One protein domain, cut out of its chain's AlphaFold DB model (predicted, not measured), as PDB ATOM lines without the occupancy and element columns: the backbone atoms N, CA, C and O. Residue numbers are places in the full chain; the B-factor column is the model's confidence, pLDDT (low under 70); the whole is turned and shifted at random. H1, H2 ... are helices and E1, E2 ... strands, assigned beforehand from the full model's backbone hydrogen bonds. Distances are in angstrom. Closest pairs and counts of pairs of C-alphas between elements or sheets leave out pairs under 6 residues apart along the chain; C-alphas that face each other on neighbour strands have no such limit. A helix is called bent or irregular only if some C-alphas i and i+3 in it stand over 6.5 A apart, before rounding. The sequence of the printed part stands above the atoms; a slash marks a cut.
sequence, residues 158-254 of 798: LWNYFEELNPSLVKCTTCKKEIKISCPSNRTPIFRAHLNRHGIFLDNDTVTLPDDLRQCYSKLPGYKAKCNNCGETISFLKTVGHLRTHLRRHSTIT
ATOM      1  N   LEU A 158     134.442 140.801 227.871       93.12
ATOM      2  CA  LEU A 158     135.426 139.841 228.396       93.12
ATOM      3  C   LEU A 158     136.282 139.196 227.299       93.12
ATOM      4  O   LEU A 158     137.447 138.914 227.542       93.12
ATOM      5  N   TRP A 159     135.726 138.964 226.109       95.06
ATOM      6  CA  TRP A 159     136.443 138.320 225.009       95.06
ATOM      7  C   TRP A 159     137.582 139.165 224.440       95.06
ATOM      8  O   TRP A 159     138.464 138.600 223.813       95.06
ATOM      9  N   ASN A 160     137.647 140.463 224.743       95.62
ATOM     10  CA  ASN A 160     138.799 141.291 224.379       95.62
ATOM     11  C   ASN A 160     140.092 140.832 225.090       95.62
ATOM     12  O   ASN A 160     141.190 141.160 224.655       95.62
ATOM     13  N   TYR A 161     139.970 140.039 226.163       97.31
ATOM     14  CA  TYR A 161     141.100 139.528 226.947       97.31
ATOM     15  C   TYR A 161     141.346 138.023 226.777       97.31
ATOM     16  O   TYR A 161     142.208 137.452 227.456       97.31
ATOM     17  N   PHE A 162     140.567 137.349 225.925       97.56
ATOM     18  CA  PHE A 162     140.664 135.905 225.728       97.56
ATOM     19  C   PHE A 162     140.573 135.533 224.252       97.56
ATOM     20  O   PHE A 162     139.633 135.901 223.558       97.56
ATOM     21  N   GLU A 163     141.510 134.710 223.811       97.25
ATOM     22  CA  GLU A 163     141.503 134.049 222.512       97.25
ATOM     23  C   GLU A 163     140.906 132.641 222.679       97.25
ATOM     24  O   GLU A 163     141.298 131.892 223.582       97.25
ATOM     25  N   GLU A 164     139.902 132.278 221.874       97.25
ATOM     26  CA  GLU A 164     139.296 130.939 221.930       97.25
ATOM     27  C   GLU A 164     140.140 129.964 221.110       97.25
ATOM     28  O   GLU A 164     140.144 130.044 219.891       97.25
ATOM     29  N   LEU A 165     140.838 129.037 221.778       95.00
ATOM     30  CA  LEU A 165     141.597 127.984 221.095       95.00
ATOM     31  C   LEU A 165     140.675 126.825 220.693       95.00
ATOM     32  O   LEU A 165     140.805 126.252 219.620       95.00
ATOM     33  N   ASN A 166     139.743 126.448 221.579       94.50
ATOM     34  CA  ASN A 166     138.660 125.498 221.305       94.50
ATOM     35  C   ASN A 166     137.516 125.665 222.334       94.50
ATOM     36  O   ASN A 166     137.696 126.339 223.352       94.50
ATOM     37  N   PRO A 167     136.353 124.992 222.178       92.94
ATOM     38  CA  PRO A 167     135.208 125.189 223.072       92.94
ATOM     39  C   PRO A 167     135.460 124.916 224.569       92.94
ATOM     40  O   PRO A 167     134.657 125.316 225.423       92.94
ATOM     41  N   SER A 168     136.551 124.228 224.906       94.75
ATOM     42  CA  SER A 168     136.944 123.876 226.272       94.75
ATOM     43  C   SER A 168     138.264 124.506 226.727       94.75
ATOM     44  O   SER A 168     138.703 124.221 227.842       94.75
ATOM     45  N   LEU A 169     138.896 125.349 225.908       96.56
ATOM     46  CA  LEU A 169     140.213 125.918 226.173       96.56
ATOM     47  C   LEU A 169     140.305 127.331 225.595       96.56
ATOM     48  O   LEU A 169     140.093 127.541 224.405       96.56
ATOM     49  N   VAL A 170     140.653 128.296 226.439       97.75
ATOM     50  CA  VAL A 170     140.911 129.675 226.005       97.75
ATOM     51  C   VAL A 170     142.275 130.133 226.484       97.75
ATOM     52  O   VAL A 170     142.740 129.679 227.528       97.75
ATOM     53  N   LYS A 171     142.895 131.059 225.764       97.81
ATOM     54  CA  LYS A 171     144.178 131.662 226.116       97.81
ATOM     55  C   LYS A 171     143.947 133.099 226.556       97.81
ATOM     56  O   LYS A 171     143.315 133.872 225.845       97.81
ATOM     57  N   CYS A 172     144.411 133.467 227.746       98.19
ATOM     58  CA  CYS A 172     144.368 134.866 228.171       98.19
ATOM     59  C   CYS A 172     145.370 135.678 227.347       98.19
ATOM     60  O   CYS A 172     146.552 135.338 227.322       98.19
ATOM     61  N   THR A 173     144.930 136.757 226.703       97.31
ATOM     62  CA  THR A 173     145.805 137.581 225.856       97.31
ATOM     63  C   THR A 173     146.854 138.335 226.675       97.31
ATOM     64  O   THR A 173     147.976 138.490 226.190       97.31
ATOM     65  N   THR A 174     146.531 138.695 227.927       96.06
ATOM     66  CA  THR A 174     147.401 139.419 228.872       96.06
ATOM     67  C   THR A 174     148.557 138.570 229.403       96.06
ATOM     68  O   THR A 174     149.697 139.007 229.367       96.06
ATOM     69  N   CYS A 175     148.300 137.346 229.882       97.44
ATOM     70  CA  CYS A 175     149.344 136.507 230.506       97.44
ATOM     71  C   CYS A 175     149.703 135.241 229.725       97.44
ATOM     72  O   CYS A 175     150.398 134.371 230.244       97.44
ATOM     73  N   LYS A 176     149.145 135.083 228.520       97.44
ATOM     74  CA  LYS A 176     149.302 133.920 227.627       97.44
ATOM     75  C   LYS A 176     148.922 132.561 228.236       97.44
ATOM     76  O   LYS A 176     149.102 131.534 227.591       97.44
ATOM     77  N   LYS A 177     148.342 132.534 229.441       97.69
ATOM     78  CA  LYS A 177     147.947 131.306 230.133       97.69
ATOM     79  C   LYS A 177     146.709 130.682 229.505       97.69
ATOM     80  O   LYS A 177     145.674 131.337 229.369       97.69
ATOM     81  N   GLU A 178     146.793 129.386 229.234       97.94
ATOM     82  CA  GLU A 178     145.657 128.579 228.807       97.94
ATOM     83  C   GLU A 178     144.768 128.186 229.993       97.94
ATOM     84  O   GLU A 178     145.228 127.781 231.069       97.94
ATOM     85  N   ILE A 179     143.459 128.310 229.802       97.50
ATOM     86  CA  ILE A 179     142.442 128.095 230.821       97.50
ATOM     87  C   ILE A 179     141.435 127.086 230.297       97.50
ATOM     88  O   ILE A 179     140.691 127.338 229.348       97.50
ATOM     89  N   LYS A 180     141.377 125.939 230.973       97.12
ATOM     90  CA  LYS A 180     140.434 124.872 230.649       97.12
ATOM     91  C   LYS A 180     139.046 125.166 231.219       97.12
ATOM     92  O   LYS A 180     138.879 125.353 232.425       97.12
ATOM     93  N   ILE A 181     138.038 125.140 230.356       96.25
ATOM     94  CA  ILE A 181     136.632 125.388 230.668       96.25
ATOM     95  C   ILE A 181     135.875 124.064 230.593       96.25
ATOM     96  O   ILE A 181     135.709 123.473 229.531       96.25
ATOM     97  N   SER A 182     135.383 123.592 231.737       88.25
ATOM     98  CA  SER A 182     134.665 122.314 231.824       88.25
ATOM     99  C   SER A 182     133.214 122.370 231.329       88.25
ATOM    100  O   SER A 182     132.650 121.330 231.000       88.25
ATOM    101  N   CYS A 183     132.588 123.552 231.301       86.12
ATOM    102  CA  CYS A 183     131.206 123.746 230.856       86.12
ATOM    103  C   CYS A 183     130.997 125.175 230.317       86.12
ATOM    104  O   CYS A 183     131.435 126.118 230.986       86.12
ATOM    105  N   PRO A 184     130.279 125.377 229.190       84.88
ATOM    106  CA  PRO A 184     130.017 126.709 228.629       84.88
ATOM    107  C   PRO A 184     129.364 127.688 229.615       84.88
ATOM    108  O   PRO A 184     129.703 128.867 229.630       84.88
ATOM    109  N   SER A 185     128.502 127.200 230.516       84.88
ATOM    110  CA  SER A 185     127.854 128.027 231.547       84.88
ATOM    111  C   SER A 185     128.827 128.630 232.571       84.88
ATOM    112  O   SER A 185     128.450 129.538 233.305       84.88
ATOM    113  N   ASN A 186     130.061 128.120 232.652       86.94
ATOM    114  CA  ASN A 186     131.076 128.559 233.610       86.94
ATOM    115  C   ASN A 186     132.128 129.493 232.987       86.94
ATOM    116  O   ASN A 186     133.029 129.918 233.708       86.94
ATOM    117  N   ARG A 187     132.026 129.828 231.690       92.69
ATOM    118  CA  ARG A 187     132.989 130.696 230.983       92.69
ATOM    119  C   ARG A 187     133.155 132.046 231.688       92.69
ATOM    120  O   ARG A 187     134.243 132.370 232.154       92.69
ATOM    121  N   THR A 188     132.057 132.775 231.877       91.75
ATOM    122  CA  THR A 188     132.061 134.124 232.467       91.75
ATOM    123  C   THR A 188     132.659 134.174 233.886       91.75
ATOM    124  O   THR A 188     133.559 134.986 234.107       91.75
ATOM    125  N   PRO A 189     132.267 133.310 234.852       87.75
ATOM    126  CA  PRO A 189     132.906 133.285 236.173       87.75
ATOM    127  C   PRO A 189     134.404 132.964 236.141       87.75
ATOM    128  O   PRO A 189     135.160 133.512 236.941       87.75
ATOM    129  N   ILE A 190     134.837 132.070 235.244       94.38
ATOM    130  CA  ILE A 190     136.249 131.692 235.107       94.38
ATOM    131  C   ILE A 190     137.058 132.869 234.555       94.38
ATOM    132  O   ILE A 190     138.120 133.169 235.098       94.38
ATOM    133  N   PHE A 191     136.540 133.563 233.539       95.50
ATOM    134  CA  PHE A 191     137.195 134.724 232.931       95.50
ATOM    135  C   PHE A 191     137.363 135.852 233.941       95.50
ATOM    136  O   PHE A 191     138.479 136.309 234.155       95.50
ATOM    137  N   ARG A 192     136.294 136.218 234.658       92.75
ATOM    138  CA  ARG A 192     136.356 137.243 235.714       92.75
ATOM    139  C   ARG A 192     137.333 136.868 236.828       92.75
ATOM    140  O   ARG A 192     138.128 137.692 237.260       92.75
ATOM    141  N   ALA A 193     137.318 135.610 237.273       90.88
ATOM    142  CA  ALA A 193     138.251 135.148 238.300       90.88
ATOM    143  C   ALA A 193     139.714 135.152 237.839       90.88
ATOM    144  O   ALA A 193     140.609 135.288 238.671       90.88
ATOM    145  N   HIS A 194     139.953 134.978 236.539       95.75
ATOM    146  CA  HIS A 194     141.279 135.073 235.954       95.75
ATOM    147  C   HIS A 194     141.726 136.533 235.789       95.75
ATOM    148  O   HIS A 194     142.804 136.864 236.266       95.75
ATOM    149  N   LEU A 195     140.896 137.404 235.204       95.06
ATOM    150  CA  LEU A 195     141.202 138.830 235.006       95.06
ATOM    151  C   LEU A 195     141.417 139.589 236.317       95.06
ATOM    152  O   LEU A 195     142.320 140.415 236.395       95.06
ATOM    153  N   ASN A 196     140.706 139.218 237.386       89.69
ATOM    154  CA  ASN A 196     140.962 139.756 238.724       89.69
ATOM    155  C   ASN A 196     142.398 139.519 239.221       89.69
ATOM    156  O   ASN A 196     142.847 140.237 240.108       89.69
ATOM    157  N   ARG A 197     143.114 138.508 238.710       93.25
ATOM    158  CA  ARG A 197     144.529 138.284 239.061       93.25
ATOM    159  C   ARG A 197     145.466 139.260 238.358       93.25
ATOM    160  O   ARG A 197     146.576 139.436 238.830       93.25
ATOM    161  N   HIS A 198     144.998 139.876 237.275       93.06
ATOM    162  CA  HIS A 198     145.702 140.916 236.523       93.06
ATOM    163  C   HIS A 198     145.277 142.324 236.949       93.06
ATOM    164  O   HIS A 198     145.659 143.286 236.302       93.06
ATOM    165  N   GLY A 199     144.430 142.460 237.979       91.31
ATOM    166  CA  GLY A 199     143.858 143.754 238.367       91.31
ATOM    167  C   GLY A 199     142.877 144.339 237.343       91.31
ATOM    168  O   GLY A 199     142.484 145.492 237.474       91.31
ATOM    169  N   ILE A 200     142.454 143.561 236.340       91.38
ATOM    170  CA  ILE A 200     141.531 144.019 235.297       91.38
ATOM    171  C   ILE A 200     140.097 143.816 235.790       91.38
ATOM    172  O   ILE A 200     139.603 142.683 235.867       91.38
ATOM    173  N   PHE A 201     139.422 144.922 236.100       87.19
ATOM    174  CA  PHE A 201     138.011 144.962 236.480       87.19
ATOM    175  C   PHE A 201     137.199 145.591 235.342       87.19
ATOM    176  O   PHE A 201     137.520 146.671 234.864       87.19
ATOM    177  N   LEU A 202     136.158 144.904 234.869       84.94
ATOM    178  CA  LEU A 202     135.269 145.438 233.833       84.94
ATOM    179  C   LEU A 202     134.062 146.103 234.501       84.94
ATOM    180  O   LEU A 202     133.102 145.421 234.870       84.94
ATOM    181  N   ASP A 203     134.124 147.426 234.655       57.28
ATOM    182  CA  ASP A 203     133.174 148.222 235.455       57.28
ATOM    183  C   ASP A 203     131.742 148.260 234.908       57.28
ATOM    184  O   ASP A 203     130.785 148.423 235.663       57.28
ATOM    185  N   ASN A 204     131.566 148.000 233.614       59.31
ATOM    186  CA  ASN A 204     130.251 148.017 232.965       59.31
ATOM    187  C   ASN A 204     129.470 146.698 233.081       59.31
ATOM    188  O   ASN A 204     128.334 146.608 232.630       59.31
ATOM    189  N   ASP A 205     130.061 145.682 233.707       53.28
ATOM    190  CA  ASP A 205     129.444 144.381 233.964       53.28
ATOM    191  C   ASP A 205     129.041 144.290 235.445       53.28
ATOM    192  O   ASP A 205     129.315 143.298 236.141       53.28
ATOM    193  N   THR A 206     128.416 145.354 235.966       51.50
ATOM    194  CA  THR A 206     127.809 145.302 237.291       51.50
ATOM    195  C   THR A 206     126.781 144.179 237.261       51.50
ATOM    196  O   THR A 206     125.705 144.263 236.683       51.50
ATOM    197  N   VAL A 207     127.112 143.065 237.914       58.78
ATOM    198  CA  VAL A 207     126.073 142.263 238.544       58.78
ATOM    199  C   VAL A 207     125.447 143.230 239.534       58.78
ATOM    200  O   VAL A 207     125.988 143.396 240.630       58.78
ATOM    201  N   THR A 208     124.409 143.948 239.098       60.34
ATOM    202  CA  THR A 208     123.681 144.898 239.922       60.34
ATOM    203  C   THR A 208     123.233 144.096 241.121       60.34
ATOM    204  O   THR A 208     122.448 143.146 241.017       60.34
ATOM    205  N   LEU A 209     123.882 144.362 242.251       68.88
ATOM    206  CA  LEU A 209     123.435 143.793 243.494       68.88
ATOM    207  C   LEU A 209     122.026 144.350 243.687       68.88
ATOM    208  O   LEU A 209     121.857 145.554 243.532       68.88
ATOM    209  N   PRO A 210     121.032 143.485 243.928       70.00
ATOM    210  CA  PRO A 210     119.659 143.918 244.110       70.00
ATOM    211  C   PRO A 210     119.584 145.114 245.068       70.00
ATOM    212  O   PRO A 210     120.177 145.058 246.152       70.00
ATOM    213  N   ASP A 211     118.903 146.183 244.654       74.69
ATOM    214  CA  ASP A 211     118.850 147.441 245.410       74.69
ATOM    215  C   ASP A 211     118.290 147.243 246.826       74.69
ATOM    216  O   ASP A 211     118.710 147.919 247.766       74.69
ATOM    217  N   ASP A 212     117.449 146.218 247.019       79.69
ATOM    218  CA  ASP A 212     116.893 145.805 248.313       79.69
ATOM    219  C   ASP A 212     117.951 145.354 249.341       79.69
ATOM    220  O   ASP A 212     117.648 145.220 250.526       79.69
ATOM    221  N   LEU A 213     119.201 145.124 248.926       82.81
ATOM    222  CA  LEU A 213     120.295 144.734 249.816       82.81
ATOM    223  C   LEU A 213     121.269 145.874 250.126       82.81
ATOM    224  O   LEU A 213     122.101 145.703 251.019       82.81
ATOM    225  N   ARG A 214     121.182 147.012 249.425       84.00
ATOM    226  CA  ARG A 214     122.190 148.086 249.461       84.00
ATOM    227  C   ARG A 214     122.356 148.721 250.848       84.00
ATOM    228  O   ARG A 214     123.441 149.168 251.186       84.00
ATOM    229  N   GLN A 215     121.326 148.662 251.692       89.38
ATOM    230  CA  GLN A 215     121.385 149.123 253.088       89.38
ATOM    231  C   GLN A 215     122.185 148.182 254.015       89.38
ATOM    232  O   GLN A 215     122.649 148.581 255.080       89.38
ATOM    233  N   CYS A 216     122.367 146.913 253.632       90.94
ATOM    234  CA  CYS A 216     122.946 145.878 254.497       90.94
ATOM    235  C   CYS A 216     124.450 145.630 254.273       90.94
ATOM    236  O   CYS A 216     125.045 144.795 254.971       90.94
ATOM    237  N   TYR A 217     125.069 146.297 253.300       95.75
ATOM    238  CA  TYR A 217     126.498 146.187 253.022       95.75
ATOM    239  C   TYR A 217     127.047 147.459 252.364       95.75
ATOM    240  O   TYR A 217     126.353 148.115 251.594       95.75
ATOM    241  N   SER A 218     128.326 147.743 252.584       94.00
ATOM    242  CA  SER A 218     129.083 148.743 251.832       94.00
ATOM    243  C   SER A 218     129.830 148.054 250.692       94.00
ATOM    244  O   SER A 218     130.517 147.045 250.895       94.00
ATOM    245  N   LYS A 219     129.668 148.558 249.465       92.50
ATOM    246  CA  LYS A 219     130.366 148.032 248.282       92.50
ATOM    247  C   LYS A 219     131.858 148.355 248.406       92.50
ATOM    248  O   LYS A 219     132.215 149.495 248.670       92.50
ATOM    249  N   LEU A 220     132.711 147.354 248.212       91.56
ATOM    250  CA  LEU A 220     134.163 147.514 248.132       91.56
ATOM    251  C   LEU A 220     134.637 147.183 246.704       91.56
ATOM    252  O   LEU A 220     133.996 146.372 246.019       91.56
ATOM    253  N   PRO A 221     135.760 147.761 246.243       82.62
ATOM    254  CA  PRO A 221     136.351 147.402 244.958       82.62
ATOM    255  C   PRO A 221     136.712 145.906 244.891       82.62
ATOM    256  O   PRO A 221     136.942 145.232 245.902       82.62
ATOM    257  N   GLY A 222     136.724 145.355 243.675       84.75
ATOM    258  CA  GLY A 222     137.115 143.964 243.421       84.75
ATOM    259  C   GLY A 222     136.085 142.892 243.806       84.75
ATOM    260  O   GLY A 222     136.459 141.824 244.295       84.75
ATOM    261  N   TYR A 223     134.789 143.140 243.568       87.50
ATOM    262  CA  TYR A 223     133.682 142.210 243.873       87.50
ATOM    263  C   TYR A 223     133.648 141.772 245.349       87.50
ATOM    264  O   TYR A 223     133.422 140.596 245.673       87.50
ATOM    265  N   LYS A 224     133.907 142.728 246.242       91.12
ATOM    266  CA  LYS A 224     133.850 142.570 247.693       91.12
ATOM    267  C   LYS A 224     132.739 143.461 248.254       91.12
ATOM    268  O   LYS A 224     132.441 144.522 247.718       91.12
ATOM    269  N   ALA A 225     132.090 143.013 249.315       94.75
ATOM    270  CA  ALA A 225     131.113 143.801 250.061       94.75
ATOM    271  C   ALA A 225     131.409 143.639 251.547       94.75
ATOM    272  O   ALA A 225     131.542 142.510 252.017       94.75
ATOM    273  N   LYS A 226     131.514 144.747 252.279       95.88
ATOM    274  CA  LYS A 226     131.626 144.742 253.739       95.88
ATOM    275  C   LYS A 226     130.219 144.679 254.313       95.88
ATOM    276  O   LYS A 226     129.412 145.552 254.019       95.88
ATOM    277  N   CYS A 227     129.878 143.649 255.080       96.25
ATOM    278  CA  CYS A 227     128.558 143.592 255.704       96.25
ATOM    279  C   CYS A 227     128.434 144.676 256.781       96.25
ATOM    280  O   CYS A 227     129.221 144.694 257.724       96.25
ATOM    281  N   ASN A 228     127.400 145.516 256.695       94.88
ATOM    282  CA  ASN A 228     127.190 146.612 257.649       94.88
ATOM    283  C   ASN A 228     126.851 146.099 259.057       94.88
ATOM    284  O   ASN A 228     127.092 146.786 260.039       94.88
ATOM    285  N   ASN A 229     126.337 144.867 259.174       91.12
ATOM    286  CA  ASN A 229     125.932 144.287 260.458       91.12
ATOM    287  C   ASN A 229     127.074 143.617 261.242       91.12
ATOM    288  O   ASN A 229     126.920 143.384 262.437       91.12
ATOM    289  N   CYS A 230     128.169 143.210 260.596       94.25
ATOM    290  CA  CYS A 230     129.254 142.483 261.276       94.25
ATOM    291  C   CYS A 230     130.664 142.876 260.838       94.25
ATOM    292  O   CYS A 230     131.630 142.305 261.335       94.25
ATOM    293  N   GLY A 231     130.795 143.795 259.880       93.69
ATOM    294  CA  GLY A 231     132.074 144.219 259.324       93.69
ATOM    295  C   GLY A 231     132.776 143.180 258.443       93.69
ATOM    296  O   GLY A 231     133.819 143.501 257.879       93.69
ATOM    297  N   GLU A 232     132.236 141.962 258.284       94.69
ATOM    298  CA  GLU A 232     132.868 140.901 257.490       94.69
ATOM    299  C   GLU A 232     132.879 141.273 255.998       94.69
ATOM    300  O   GLU A 232     131.836 141.538 255.393       94.69
ATOM    301  N   THR A 233     134.069 141.267 255.391       95.12
ATOM    302  CA  THR A 233     134.249 141.486 253.952       95.12
ATOM    303  C   THR A 233     134.026 140.188 253.187       95.12
ATOM    304  O   THR A 233     134.799 139.237 253.289       95.12
ATOM    305  N   ILE A 234     132.982 140.152 252.365       93.06
ATOM    306  CA  ILE A 234     132.564 138.970 251.613       93.06
ATOM    307  C   ILE A 234     132.873 139.185 250.139       93.06
ATOM    308  O   ILE A 234     132.369 140.117 249.514       93.06
ATOM    309  N   SER A 235     133.658 138.282 249.553       90.31
ATOM    310  CA  SER A 235     133.802 138.220 248.099       90.31
ATOM    311  C   SER A 235     132.582 137.534 247.479       90.31
ATOM    312  O   SER A 235     132.230 136.412 247.851       90.31
ATOM    313  N   PHE A 236     131.948 138.184 246.505       86.44
ATOM    314  CA  PHE A 236     130.818 137.634 245.746       86.44
ATOM    315  C   PHE A 236     131.158 137.388 244.266       86.44
ATOM    316  O   PHE A 236     130.262 137.175 243.452       86.44
ATOM    317  N   LEU A 237     132.455 137.316 243.941       77.38
ATOM    318  CA  LEU A 237     133.001 137.111 242.592       77.38
ATOM    319  C   LEU A 237     132.386 135.919 241.839       77.38
ATOM    320  O   LEU A 237     132.174 135.983 240.632       77.38
ATOM    321  N   LYS A 238     132.103 134.817 242.549       71.06
ATOM    322  CA  LYS A 238     131.526 133.604 241.945       71.06
ATOM    323  C   LYS A 238     130.004 133.657 241.863       71.06
ATOM    324  O   LYS A 238     129.447 133.275 240.841       71.06
ATOM    325  N   THR A 239     129.332 134.068 242.942       77.81
ATOM    326  CA  THR A 239     127.869 134.200 242.997       77.81
ATOM    327  C   THR A 239     127.440 135.196 244.082       77.81
ATOM    328  O   THR A 239     127.939 135.159 245.209       77.81
ATOM    329  N   VAL A 240     126.401 135.989 243.794       84.75
ATOM    330  CA  VAL A 240     125.672 136.824 244.779       84.75
ATOM    331  C   VAL A 240     125.045 135.976 245.902       84.75
ATOM    332  O   VAL A 240     124.693 136.475 246.971       84.75
ATOM    333  N   GLY A 241     124.938 134.658 245.700       86.06
ATOM    334  CA  GLY A 241     124.423 133.710 246.685       86.06
ATOM    335  C   GLY A 241     125.208 133.696 247.999       86.06
ATOM    336  O   GLY A 241     124.587 133.559 249.054       86.06
ATOM    337  N   HIS A 242     126.533 133.885 247.970       84.81
ATOM    338  CA  HIS A 242     127.345 133.943 249.193       84.81
ATOM    339  C   HIS A 242     127.014 135.175 250.037       84.81
ATOM    340  O   HIS A 242     126.749 135.031 251.231       84.81
ATOM    341  N   LEU A 243     126.917 136.349 249.401       88.75
ATOM    342  CA  LEU A 243     126.498 137.584 250.059       88.75
ATOM    343  C   LEU A 243     125.070 137.457 250.606       88.75
ATOM    344  O   LEU A 243     124.859 137.667 251.792       88.75
ATOM    345  N   ARG A 244     124.099 136.983 249.808       88.31
ATOM    346  CA  ARG A 244     122.718 136.742 250.283       88.31
ATOM    347  C   ARG A 244     122.655 135.771 251.463       88.31
ATOM    348  O   ARG A 244     121.870 135.973 252.383       88.31
ATOM    349  N   THR A 245     123.443 134.699 251.437       88.06
ATOM    350  CA  THR A 245     123.466 133.706 252.522       88.06
ATOM    351  C   THR A 245     124.061 134.300 253.790       88.06
ATOM    352  O   THR A 245     123.521 134.064 254.869       88.06
ATOM    353  N   HIS A 246     125.137 135.081 253.665       92.19
ATOM    354  CA  HIS A 246     125.723 135.803 254.783       92.19
ATOM    355  C   HIS A 246     124.733 136.837 255.346       92.19
ATOM    356  O   HIS A 246     124.413 136.773 256.528       92.19
ATOM    357  N   LEU A 247     124.157 137.708 254.509       89.44
ATOM    358  CA  LEU A 247     123.203 138.736 254.942       89.44
ATOM    359  C   LEU A 247     121.967 138.128 255.625       89.44
ATOM    360  O   LEU A 247     121.532 138.633 256.655       89.44
ATOM    361  N   ARG A 248     121.479 136.966 255.162       87.31
ATOM    362  CA  ARG A 248     120.402 136.207 255.836       87.31
ATOM    363  C   ARG A 248     120.731 135.783 257.270       87.31
ATOM    364  O   ARG A 248     119.805 135.536 258.040       87.31
ATOM    365  N   ARG A 249     122.011 135.670 257.644       85.19
ATOM    366  CA  ARG A 249     122.420 135.398 259.037       85.19
ATOM    367  C   ARG A 249     122.194 136.615 259.935       85.19
ATOM    368  O   ARG A 249     121.951 136.428 261.123       85.19
ATOM    369  N   HIS A 250     122.234 137.816 259.361       82.88
ATOM    370  CA  HIS A 250     122.032 139.084 260.058       82.88
ATOM    371  C   HIS A 250     120.598 139.603 259.960       82.88
ATOM    372  O   HIS A 250     120.173 140.340 260.838       82.88
ATOM    373  N   SER A 251     119.795 139.141 258.997       67.31
ATOM    374  CA  SER A 251     118.382 139.537 258.873       67.31
ATOM    375  C   SER A 251     117.521 139.216 260.106       67.31
ATOM    376  O   SER A 251     116.446 139.778 260.258       67.31
ATOM    377  N   THR A 252     117.966 138.334 261.011       57.16
ATOM    378  CA  THR A 252     117.298 138.126 262.312       57.16
ATOM    379  C   THR A 252     117.661 139.164 263.380       57.16
ATOM    380  O   THR A 252     116.975 139.223 264.390       57.16
ATOM    381  N   ILE A 253     118.727 139.943 263.182       53.47
ATOM    382  CA  ILE A 253     119.213 140.987 264.102       53.47
ATOM    383  C   ILE A 253     118.547 142.331 263.758       53.47
ATOM    384  O   ILE A 253     118.044 143.016 264.646       53.47
ATOM    385  N   THR A 254     118.428 142.650 262.465       43.94
ATOM    386  CA  THR A 254     117.825 143.902 261.964       43.94
ATOM    387  C   THR A 254     116.296 143.964 262.146       43.94
ATOM    388  O   THR A 254     115.727 145.041 262.231       43.94
TER     389      THR A 254
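What this domain is: This is residues 158 to 254 of the 798 residues of the protein "uncharacterized protein LOC112457898 isoform X1" of Temnothorax curvispinosus (UniProt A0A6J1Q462). Two small lobes stand end to end, joined by a long link, residues 199 to 210; each has a three-stranded antiparallel sheet with a short helix before its first strand and a 15-residue helix after its last. In the first lobe, H2 stands beside the sheet E1 E2 E3 and only grazes it; in the second, H4 packs on one face of the sheet E4 E5 E6. The printed part has 97 residues, with four named helices and six named strands in the order H1 E1 E2 E3 H2 H3 E4 E5 E6 H4, of mixed class. It is loose, with a radius of gyration of the C-alphas of 15.9 A, and a rod in outline, spanning 50 by 24 by 19 A.

Where its parts are: H1, residues 158 to 161, begins at C-alpha 158 at (135.426, 139.841, 228.396). E1 is residues 162 to 166, 11.5 A long, E2 169 to 172, 10.1 A, and E3 178 to 180, 6.7 A. H2, residues 184 to 198, is 22.6 A long and irregular, with C-alphas 185 and 188 7.5 A apart. H3, residues 211 to 216, 10.1 A, is irregular too, with C-alphas 212 and 215 7.3 A apart. E4 is residues 217 to 220, 9.2 A, E5 224 to 227, 9.7 A, and E6 233 to 235, 6.7 A. H4, residues 240 to 254, 20.2 A, is only just irregular, with C-alphas 249 and 252 6.7 A apart; it ends at C-alpha 254 at (117.825, 143.902, 261.964).

How they stand to each other: E1 E2 E3 is a meander, each strand the antiparallel neighbour of the one before, and so is E4 E5 E6. In hairpin E1 and E2, N 163 and O 171 are 2.8 A apart; in hairpin E2 and E3, N 179 and O 170 are 2.7 A apart. H1 only just touches H2, with 3 pairs of C-alphas within 8 A, the closest Leu 158 and Phe 191 at 7.1 A; H2 does so with residues 188 to 192 alone. H2 is near E2 and E3, with 6 pairs of C-alphas within 10 A each. In hairpin E4 and E5, N 218 and O 226 are 2.8 A apart; in hairpin E5 and E6, N 234 and O 225 are 2.8 A apart. H4 on this sheet makes two layers, helix on one face of a sheet, at a height over the sheet of 9.7 A. It lies over E5 and only just over E6, on which 3 of its C-alphas fall, and runs along the strands, at 5 degrees to E5 on the local plane. The closest C-alphas of E6 and H4 are those of Ile 234 and Leu 243, 6.4 A apart. H3 only grazes this sheet with residues 214 to 216, and is close to but not clearly touching H4, the C-alphas of Cys 216 and Leu 247 being 7.2 A apart. H2 and H4 are apart. O i to N i+4 pairs are within hydrogen-bond range in 7 of 11 in H2, 7 of 11 in H4 and 0 of 2 in H3, which has 2 of 3 O i to N i+3 pairs within range; H1 is too short for such an i+4 pair.

The domain as a whole: The two C-alphas farthest apart, those of Leu 165 and Ile 253, are 50.2 A apart. The printed part has no cut, and the link from H2 to H3 is the one long link. The mean pLDDT of the printed part is 87.0; residues 203 to 209 and 251 to 254 are under 70.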